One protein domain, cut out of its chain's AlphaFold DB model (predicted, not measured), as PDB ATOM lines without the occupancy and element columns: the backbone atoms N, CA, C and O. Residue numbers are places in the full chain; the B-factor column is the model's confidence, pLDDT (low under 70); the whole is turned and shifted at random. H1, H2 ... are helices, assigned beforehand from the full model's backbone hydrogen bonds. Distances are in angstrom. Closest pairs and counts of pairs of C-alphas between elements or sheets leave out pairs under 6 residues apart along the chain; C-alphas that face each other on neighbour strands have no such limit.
ATOM      1  N   GLU A   2     216.319 187.081 193.173       85.69
ATOM      2  CA  GLU A   2     215.270 186.147 192.723       85.69
ATOM      3  C   GLU A   2     215.213 185.957 191.195       85.69
ATOM      4  O   GLU A   2     215.417 184.850 190.712       85.69
ATOM      5  N   ILE A   3     215.127 187.044 190.419       86.69
ATOM      6  CA  ILE A   3     215.089 186.980 188.941       86.69
ATOM      7  C   ILE A   3     216.352 186.332 188.336       86.69
ATOM      8  O   ILE A   3     216.279 185.595 187.352       86.69
ATOM      9  N   ILE A   4     217.529 186.597 188.916       91.25
ATOM     10  CA  ILE A   4     218.796 186.010 188.443       91.25
ATOM     11  C   ILE A   4     218.788 184.503 188.707       91.25
ATOM     12  O   ILE A   4     219.157 183.721 187.832       91.25
ATOM     13  N   PHE A   5     218.337 184.103 189.896       90.69
ATOM     14  CA  PHE A   5     218.214 182.703 190.272       90.69
ATOM     15  C   PHE A   5     217.240 181.957 189.351       90.69
ATOM     16  O   PHE A   5     217.621 180.945 188.766       90.69
ATOM     17  N   GLU A   6     216.037 182.489 189.131       88.19
ATOM     18  CA  GLU A   6     215.046 181.901 188.220       88.19
ATOM     19  C   GLU A   6     215.584 181.753 186.797       88.19
ATOM     20  O   GLU A   6     215.430 180.701 186.174       88.19
ATOM     21  N   THR A   7     216.280 182.773 186.294       88.69
ATOM     22  CA  THR A   7     216.872 182.742 184.952       88.69
ATOM     23  C   THR A   7     217.907 181.623 184.827       88.69
ATOM     24  O   THR A   7     217.896 180.878 183.846       88.69
ATOM     25  N   ILE A   8     218.786 181.462 185.822       91.69
ATOM     26  CA  ILE A   8     219.788 180.384 185.842       91.69
ATOM     27  C   ILE A   8     219.100 179.019 185.892       91.69
ATOM     28  O   ILE A   8     219.456 178.123 185.124       91.69
ATOM     29  N   VAL A   9     218.092 178.867 186.753       90.69
ATOM     30  CA  VAL A   9     217.326 177.624 186.886       90.69
ATOM     31  C   VAL A   9     216.664 177.257 185.557       90.69
ATOM     32  O   VAL A   9     216.847 176.139 185.081       90.69
ATOM     33  N   ILE A  10     215.980 178.196 184.899       89.44
ATOM     34  CA  ILE A  10     215.361 177.972 183.585       89.44
ATOM     35  C   ILE A  10     216.416 177.595 182.538       89.44
ATOM     36  O   ILE A  10     216.204 176.668 181.758       89.44
ATOM     37  N   LEU A  11     217.577 178.258 182.520       89.31
ATOM     38  CA  LEU A  11     218.649 177.956 181.567       89.31
ATOM     39  C   LEU A  11     219.242 176.556 181.746       89.31
ATOM     40  O   LEU A  11     219.587 175.919 180.750       89.31
ATOM     41  N   ILE A  12     219.351 176.069 182.980       93.00
ATOM     42  CA  ILE A  12     219.799 174.703 183.266       93.00
ATOM     43  C   ILE A  12     218.698 173.717 182.871       93.00
ATOM     44  O   ILE A  12     218.940 172.766 182.127       93.00
ATOM     45  N   LEU A  13     217.469 173.978 183.314       95.12
ATOM     46  CA  LEU A  13     216.336 173.084 183.121       95.12
ATOM     47  C   LEU A  13     215.826 173.048 181.680       95.12
ATOM     48  O   LEU A  13     215.178 172.078 181.302       95.12
ATOM     49  N   ARG A  14     216.154 174.012 180.816       95.62
ATOM     50  CA  ARG A  14     215.733 173.945 179.408       95.62
ATOM     51  C   ARG A  14     216.311 172.732 178.667       95.62
ATOM     52  O   ARG A  14     215.702 172.250 177.721       95.62
ATOM     53  N   TYR A  15     217.492 172.246 179.051       95.50
ATOM     54  CA  TYR A  15     218.134 171.115 178.372       95.50
ATOM     55  C   TYR A  15     217.380 169.799 178.590       95.50
ATOM     56  O   TYR A  15     216.989 169.187 177.592       95.50
ATOM     57  N   PRO A  16     217.120 169.364 179.840       96.12
ATOM     58  CA  PRO A  16     216.352 168.147 180.072       96.12
ATOM     59  C   PRO A  16     214.948 168.211 179.460       96.12
ATOM     60  O   PRO A  16     214.479 167.226 178.900       96.12
ATOM     61  N   GLY A  17     214.299 169.372 179.463       96.62
ATOM     62  CA  GLY A  17     212.921 169.493 178.998       96.62
ATOM     63  C   GLY A  17     212.831 169.498 177.485       96.62
ATOM     64  O   GLY A  17     211.946 168.858 176.917       96.62
ATOM     65  N   ALA A  18     213.809 170.118 176.816       96.69
ATOM     66  CA  ALA A  18     213.999 169.944 175.384       96.69
ATOM     67  C   ALA A  18     214.261 168.471 175.038       96.69
ATOM     68  O   ALA A  18     213.752 167.994 174.029       96.69
ATOM     69  N   ALA A  19     215.016 167.740 175.869       96.06
ATOM     70  CA  ALA A  19     215.320 166.331 175.628       96.06
ATOM     71  C   ALA A  19     214.069 165.459 175.786       96.06
ATOM     72  O   ALA A  19     213.807 164.622 174.931       96.06
ATOM     73  N   ILE A  20     213.253 165.706 176.813       95.38
ATOM     74  CA  ILE A  20     211.966 165.033 177.017       95.38
ATOM     75  C   ILE A  20     211.029 165.287 175.831       95.38
ATOM     76  O   ILE A  20     210.541 164.333 175.225       95.38
ATOM     77  N   ARG A  21     210.820 166.553 175.434       95.31
ATOM     78  CA  ARG A  21     209.973 166.903 174.276       95.31
ATOM     79  C   ARG A  21     210.488 166.278 172.984       95.31
ATOM     80  O   ARG A  21     209.708 165.737 172.201       95.31
ATOM     81  N   TRP A  22     211.797 166.329 172.763       96.44
ATOM     82  CA  TRP A  22     212.418 165.723 171.593       96.44
ATOM     83  C   TRP A  22     212.200 164.205 171.571       96.44
ATOM     84  O   TRP A  22     211.694 163.687 170.583       96.44
ATOM     85  N   SER A  23     212.474 163.499 172.669       94.44
ATOM     86  CA  SER A  23     212.255 162.051 172.773       94.44
ATOM     87  C   SER A  23     210.795 161.664 172.542       94.44
ATOM     88  O   SER A  23     210.515 160.737 171.789       94.44
ATOM     89  N   ILE A  24     209.857 162.416 173.118       93.12
ATOM     90  CA  ILE A  24     208.422 162.205 172.921       93.12
ATOM     91  C   ILE A  24     208.039 162.394 171.442       93.12
ATOM     92  O   ILE A  24     207.348 161.564 170.864       93.12
ATOM     93  N   THR A  25     208.529 163.445 170.782       94.00
ATOM     94  CA  THR A  25     208.227 163.686 169.356       94.00
ATOM     95  C   THR A  25     208.904 162.700 168.408       94.00
ATOM     96  O   THR A  25     208.397 162.485 167.304       94.00
ATOM     97  N   ARG A  26     209.986 162.031 168.829       92.31
ATOM     98  CA  ARG A  26     210.537 160.887 168.091       92.31
ATOM     99  C   ARG A  26     209.570 159.706 168.040       92.31
ATOM    100  O   ARG A  26     209.550 159.020 167.023       92.31
ATOM    101  N   LEU A  27     208.732 159.513 169.062       91.56
ATOM    102  CA  LEU A  27     207.675 158.490 169.045       91.56
ATOM    103  C   LEU A  27     206.591 158.788 167.997       91.56
ATOM    104  O   LEU A  27     205.939 157.870 167.516       91.56
ATOM    105  N   TRP A  28     206.446 160.055 167.598       92.88
ATOM    106  CA  TRP A  28     205.556 160.505 166.521       92.88
ATOM    107  C   TRP A  28     206.276 160.729 165.184       92.88
ATOM    108  O   TRP A  28     205.800 161.495 164.349       92.88
ATOM    109  N   SER A  29     207.437 160.094 164.978       93.06
ATOM    110  CA  SER A  29     208.211 160.173 163.729       93.06
ATOM    111  C   SER A  29     208.556 161.604 163.290       93.06
ATOM    112  O   SER A  29     208.701 161.876 162.103       93.06
ATOM    113  N   SER A  30     208.705 162.540 164.234       93.44
ATOM    114  CA  SER A  30     209.126 163.901 163.904       93.44
ATOM    115  C   SER A  30     210.597 163.947 163.479       93.44
ATOM    116  O   SER A  30     211.479 163.420 164.170       93.44
ATOM    117  N   ASP A  31     210.873 164.667 162.390       94.19
ATOM    118  CA  ASP A  31     212.229 164.941 161.896       94.19
ATOM    119  C   ASP A  31     212.918 166.124 162.590       94.19
ATOM    120  O   ASP A  31     214.101 166.389 162.345       94.19
ATOM    121  N   LYS A  32     212.209 166.825 163.487       94.88
ATOM    122  CA  LYS A  32     212.769 167.956 164.232       94.88
ATOM    123  C   LYS A  32     214.000 167.522 165.029       94.88
ATOM    124  O   LYS A  32     213.995 166.554 165.797       94.88
ATOM    125  N   LYS A  33     215.083 168.280 164.881       96.12
ATOM    126  CA  LYS A  33     216.341 168.060 165.596       96.12
ATOM    127  C   LYS A  33     216.232 168.606 167.015       96.12
ATOM    128  O   LYS A  33     215.602 169.627 167.254       96.12
ATOM    129  N   PHE A  34     216.953 167.998 167.953       94.75
ATOM    130  CA  PHE A  34     217.033 168.467 169.344       94.75
ATOM    131  C   PHE A  34     217.355 169.972 169.472       94.75
ATOM    132  O   PHE A  34     216.749 170.682 170.272       94.75
ATOM    133  N   LYS A  35     218.251 170.490 168.619       95.50
ATOM    134  CA  LYS A  35     218.597 171.922 168.572       95.50
ATOM    135  C   LYS A  35     217.410 172.844 168.262       95.50
ATOM    136  O   LYS A  35     217.490 174.026 168.565       95.50
ATOM    137  N   GLU A  36     216.367 172.337 167.610       95.56
ATOM    138  CA  GLU A  36     215.153 173.095 167.301       95.56
ATOM    139  C   GLU A  36     214.300 173.221 168.564       95.56
ATOM    140  O   GLU A  36     213.954 174.334 168.945       95.56
ATOM    141  N   PHE A  37     214.112 172.128 169.312       94.50
ATOM    142  CA  PHE A  37     213.435 172.152 170.617       94.50
ATOM    143  C   PHE A  37     214.129 173.067 171.627       94.50
ATOM    144  O   PHE A  37     213.465 173.811 172.344       94.50
ATOM    145  N   LEU A  38     215.464 173.071 171.652       93.88
ATOM    146  CA  LEU A  38     216.259 173.978 172.489       93.88
ATOM    147  C   LEU A  38     216.056 175.466 172.158       93.88
ATOM    148  O   LEU A  38     216.279 176.305 173.030       93.88
ATOM    149  N   LYS A  39     215.688 175.791 170.912       92.38
ATOM    150  CA  LYS A  39     215.546 177.165 170.407       92.38
ATOM    151  C   LYS A  39     214.118 177.706 170.460       92.38
ATOM    152  O   LYS A  39     213.975 178.919 170.424       92.38
ATOM    153  N   GLU A  40     213.101 176.845 170.504       87.75
ATOM    154  CA  GLU A  40     211.691 177.265 170.465       87.75
ATOM    155  C   GLU A  40     211.300 178.118 171.680       87.75
ATOM    156  O   GLU A  40     210.857 179.246 171.500       87.75
ATOM    157  N   ASP A  41     211.472 177.606 172.905       88.88
ATOM    158  CA  ASP A  41     211.139 178.350 174.126       88.88
ATOM    159  C   ASP A  41     211.857 177.752 175.352       88.88
ATOM    160  O   ASP A  41     211.651 176.591 175.728       88.88
ATOM    161  N   ALA A  42     212.732 178.546 175.980       90.31
ATOM    162  CA  ALA A  42     213.495 178.119 177.151       90.31
ATOM    163  C   ALA A  42     212.622 177.954 178.404       90.31
ATOM    164  O   ALA A  42     212.897 177.063 179.208       90.31
ATOM    165  N   PHE A  43     211.572 178.765 178.553       92.12
ATOM    166  CA  PHE A  43     210.634 178.692 179.667       92.12
ATOM    167  C   PHE A  43     209.800 177.413 179.584       92.12
ATOM    168  O   PHE A  43     209.771 176.652 180.550       92.12
ATOM    169  N   ILE A  44     209.221 177.100 178.418       93.19
ATOM    170  CA  ILE A  44     208.463 175.852 178.212       93.19
ATOM    171  C   ILE A  44     209.344 174.638 178.507       93.19
ATOM    172  O   ILE A  44     208.929 173.723 179.216       93.19
ATOM    173  N   ASN A  45     210.578 174.625 178.000       95.62
ATOM    174  CA  ASN A  45     211.501 173.533 178.284       95.62
ATOM    175  C   ASN A  45     211.866 173.460 179.780       95.62
ATOM    176  O   ASN A  45     211.946 172.370 180.336       95.62
ATOM    177  N   GLY A  46     212.045 174.596 180.456       94.19
ATOM    178  CA  GLY A  46     212.257 174.635 181.904       94.19
ATOM    179  C   GLY A  46     211.092 174.016 182.683       94.19
ATOM    180  O   GLY A  46     211.308 173.138 183.518       94.19
ATOM    181  N   VAL A  47     209.856 174.400 182.353       93.75
ATOM    182  CA  VAL A  47     208.630 173.867 182.974       93.75
ATOM    183  C   VAL A  47     208.481 172.365 182.725       93.75
ATOM    184  O   VAL A  47     208.181 171.616 183.652       93.75
ATOM    185  N   VAL A  48     208.748 171.893 181.503       95.94
ATOM    186  CA  VAL A  48     208.694 170.457 181.179       95.94
ATOM    187  C   VAL A  48     209.645 169.663 182.069       95.94
ATOM    188  O   VAL A  48     209.247 168.634 182.605       95.94
ATOM    189  N   SER A  49     210.871 170.142 182.279       96.19
ATOM    190  CA  SER A  49     211.819 169.486 183.187       96.19
ATOM    191  C   SER A  49     211.332 169.432 184.620       96.19
ATOM    192  O   SER A  49     211.442 168.383 185.249       96.19
ATOM    193  N   LEU A  50     210.795 170.544 185.130       94.12
ATOM    194  CA  LEU A  50     210.280 170.621 186.497       94.12
ATOM    195  C   LEU A  50     209.177 169.594 186.754       94.12
ATOM    196  O   LEU A  50     209.069 169.095 187.865       94.12
ATOM    197  N   ILE A  51     208.383 169.257 185.737       95.25
ATOM    198  CA  ILE A  51     207.290 168.285 185.855       95.25
ATOM    199  C   ILE A  51     207.791 166.854 185.631       95.25
ATOM    200  O   ILE A  51     207.519 165.956 186.428       95.25
ATOM    201  N   PHE A  52     208.518 166.618 184.540       95.81
ATOM    202  CA  PHE A  52     208.843 165.261 184.105       95.81
ATOM    203  C   PHE A  52     210.014 164.641 184.861       95.81
ATOM    204  O   PHE A  52     210.012 163.427 185.033       95.81
ATOM    205  N   ILE A  53     210.993 165.417 185.341       94.81
ATOM    206  CA  ILE A  53     212.101 164.846 186.124       94.81
ATOM    207  C   ILE A  53     211.576 164.211 187.424       94.81
ATOM    208  O   ILE A  53     211.864 163.033 187.642       94.81
ATOM    209  N   PRO A  54     210.772 164.905 188.261       94.94
ATOM    210  CA  PRO A  54     210.188 164.285 189.449       94.94
ATOM    211  C   PRO A  54     209.276 163.107 189.112       94.94
ATOM    212  O   PRO A  54     209.334 162.086 189.788       94.94
ATOM    213  N   LEU A  55     208.475 163.214 188.046       95.56
ATOM    214  CA  LEU A  55     207.599 162.125 187.619       95.56
ATOM    215  C   LEU A  55     208.397 160.866 187.260       95.56
ATOM    216  O   LEU A  55     208.074 159.781 187.734       95.56
ATOM    217  N   ILE A  56     209.462 161.008 186.466       92.94
ATOM    218  CA  ILE A  56     210.353 159.900 186.109       92.94
ATOM    219  C   ILE A  56     210.996 159.317 187.371       92.94
ATOM    220  O   ILE A  56     211.027 158.100 187.515       92.94
ATOM    221  N   ALA A  57     211.457 160.153 188.305       94.69
ATOM    222  CA  ALA A  57     212.055 159.688 189.555       94.69
ATOM    223  C   ALA A  57     211.069 158.871 190.409       94.69
ATOM    224  O   ALA A  57     211.430 157.802 190.894       94.69
ATOM    225  N   VAL A  58     209.818 159.329 190.544       96.88
ATOM    226  CA  VAL A  58     208.756 158.600 191.261       96.88
ATOM    227  C   VAL A  58     208.452 157.268 190.581       96.88
ATOM    228  O   VAL A  58     208.368 156.244 191.257       96.88
ATOM    229  N   VAL A  59     208.323 157.259 189.251       95.31
ATOM    230  CA  VAL A  59     208.060 156.036 188.480       95.31
ATOM    231  C   VAL A  59     209.204 155.038 188.648       95.31
ATOM    232  O   VAL A  59     208.954 153.887 188.985       95.31
ATOM    233  N   VAL A  60     210.454 155.475 188.485       95.06
ATOM    234  CA  VAL A  60     211.636 154.617 188.649       95.06
ATOM    235  C   VAL A  60     211.721 154.062 190.070       95.06
ATOM    236  O   VAL A  60     211.916 152.865 190.227       95.06
ATOM    237  N   ASN A  61     211.500 154.890 191.095       95.44
ATOM    238  CA  ASN A  61     211.489 154.448 192.494       95.44
ATOM    239  C   ASN A  61     210.340 153.481 192.822       95.44
ATOM    240  O   ASN A  61     210.429 152.739 193.787       95.44
ATOM    241  N   THR A  62     209.239 153.518 192.072       94.31
ATOM    242  CA  THR A  62     208.120 152.579 192.259       94.31
ATOM    243  C   THR A  62     208.373 151.241 191.557       94.31
ATOM    244  O   THR A  62     207.790 150.229 191.934       94.31
ATOM    245  N   LEU A  63     209.195 151.238 190.503       82.81
ATOM    246  CA  LEU A  63     209.482 150.061 189.678       82.81
ATOM    247  C   LEU A  63     210.692 149.241 190.161       82.81
ATOM    248  O   LEU A  63     210.806 148.082 189.763       82.81
ATOM    249  N   ILE A  64     211.590 149.842 190.948       72.06
ATOM    250  CA  ILE A  64     212.764 149.206 191.580       72.06
ATOM    251  C   ILE A  64     212.397 148.780 193.001       72.06
ATOM    252  O   ILE A  64     212.758 147.643 193.372       72.06
TER     253      ILE A  64
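Overview. This is residues 2 to 64 of the 64 residues of an uncharacterized protein of Gramella sp. Hel_I_59 (UniProt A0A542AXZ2). Two long helices, H1 and H3, cross as a flat, uneven X, and short H2 packs on residues 14 to 22 of H1. Residues 54 to 64 stick out. The printed part has 63 residues with three named helices in the order H1, H2, H3: all helix, only just loose, close to compact, radius of gyration of the C-alphas 12.9 A, spanning 36 by 32 by 11 A.

Arrangement. H1, residues 2 to 27, touches H3, residues 42 to 63, at a steep tilt of 66 degrees; their closest C-alphas, Gly 17 and Ser 49, are 4.3 A apart. H2, residues 34 to 40, touches H1; their closest C-alphas, Ala 18 and Phe 37, are 5.3 A apart. O i to N i+4 pairs are within hydrogen-bond range throughout H2, 20 of 22 in H1 and 17 of 18 in H3.

Along the chain. H1 measures 37.2 A from C-alpha 2 at (215.270, 186.147, 192.723), H2 10.4 A, and H3 31.0 A to C-alpha 63 at (209.482, 150.061, 189.678).

Size, cuts and confidence. The farthest C-alphas, Glu 2 and Ser 29, are 39.6 A apart. The printed part has no cut, and no printed residue is under 70 in pLDDT.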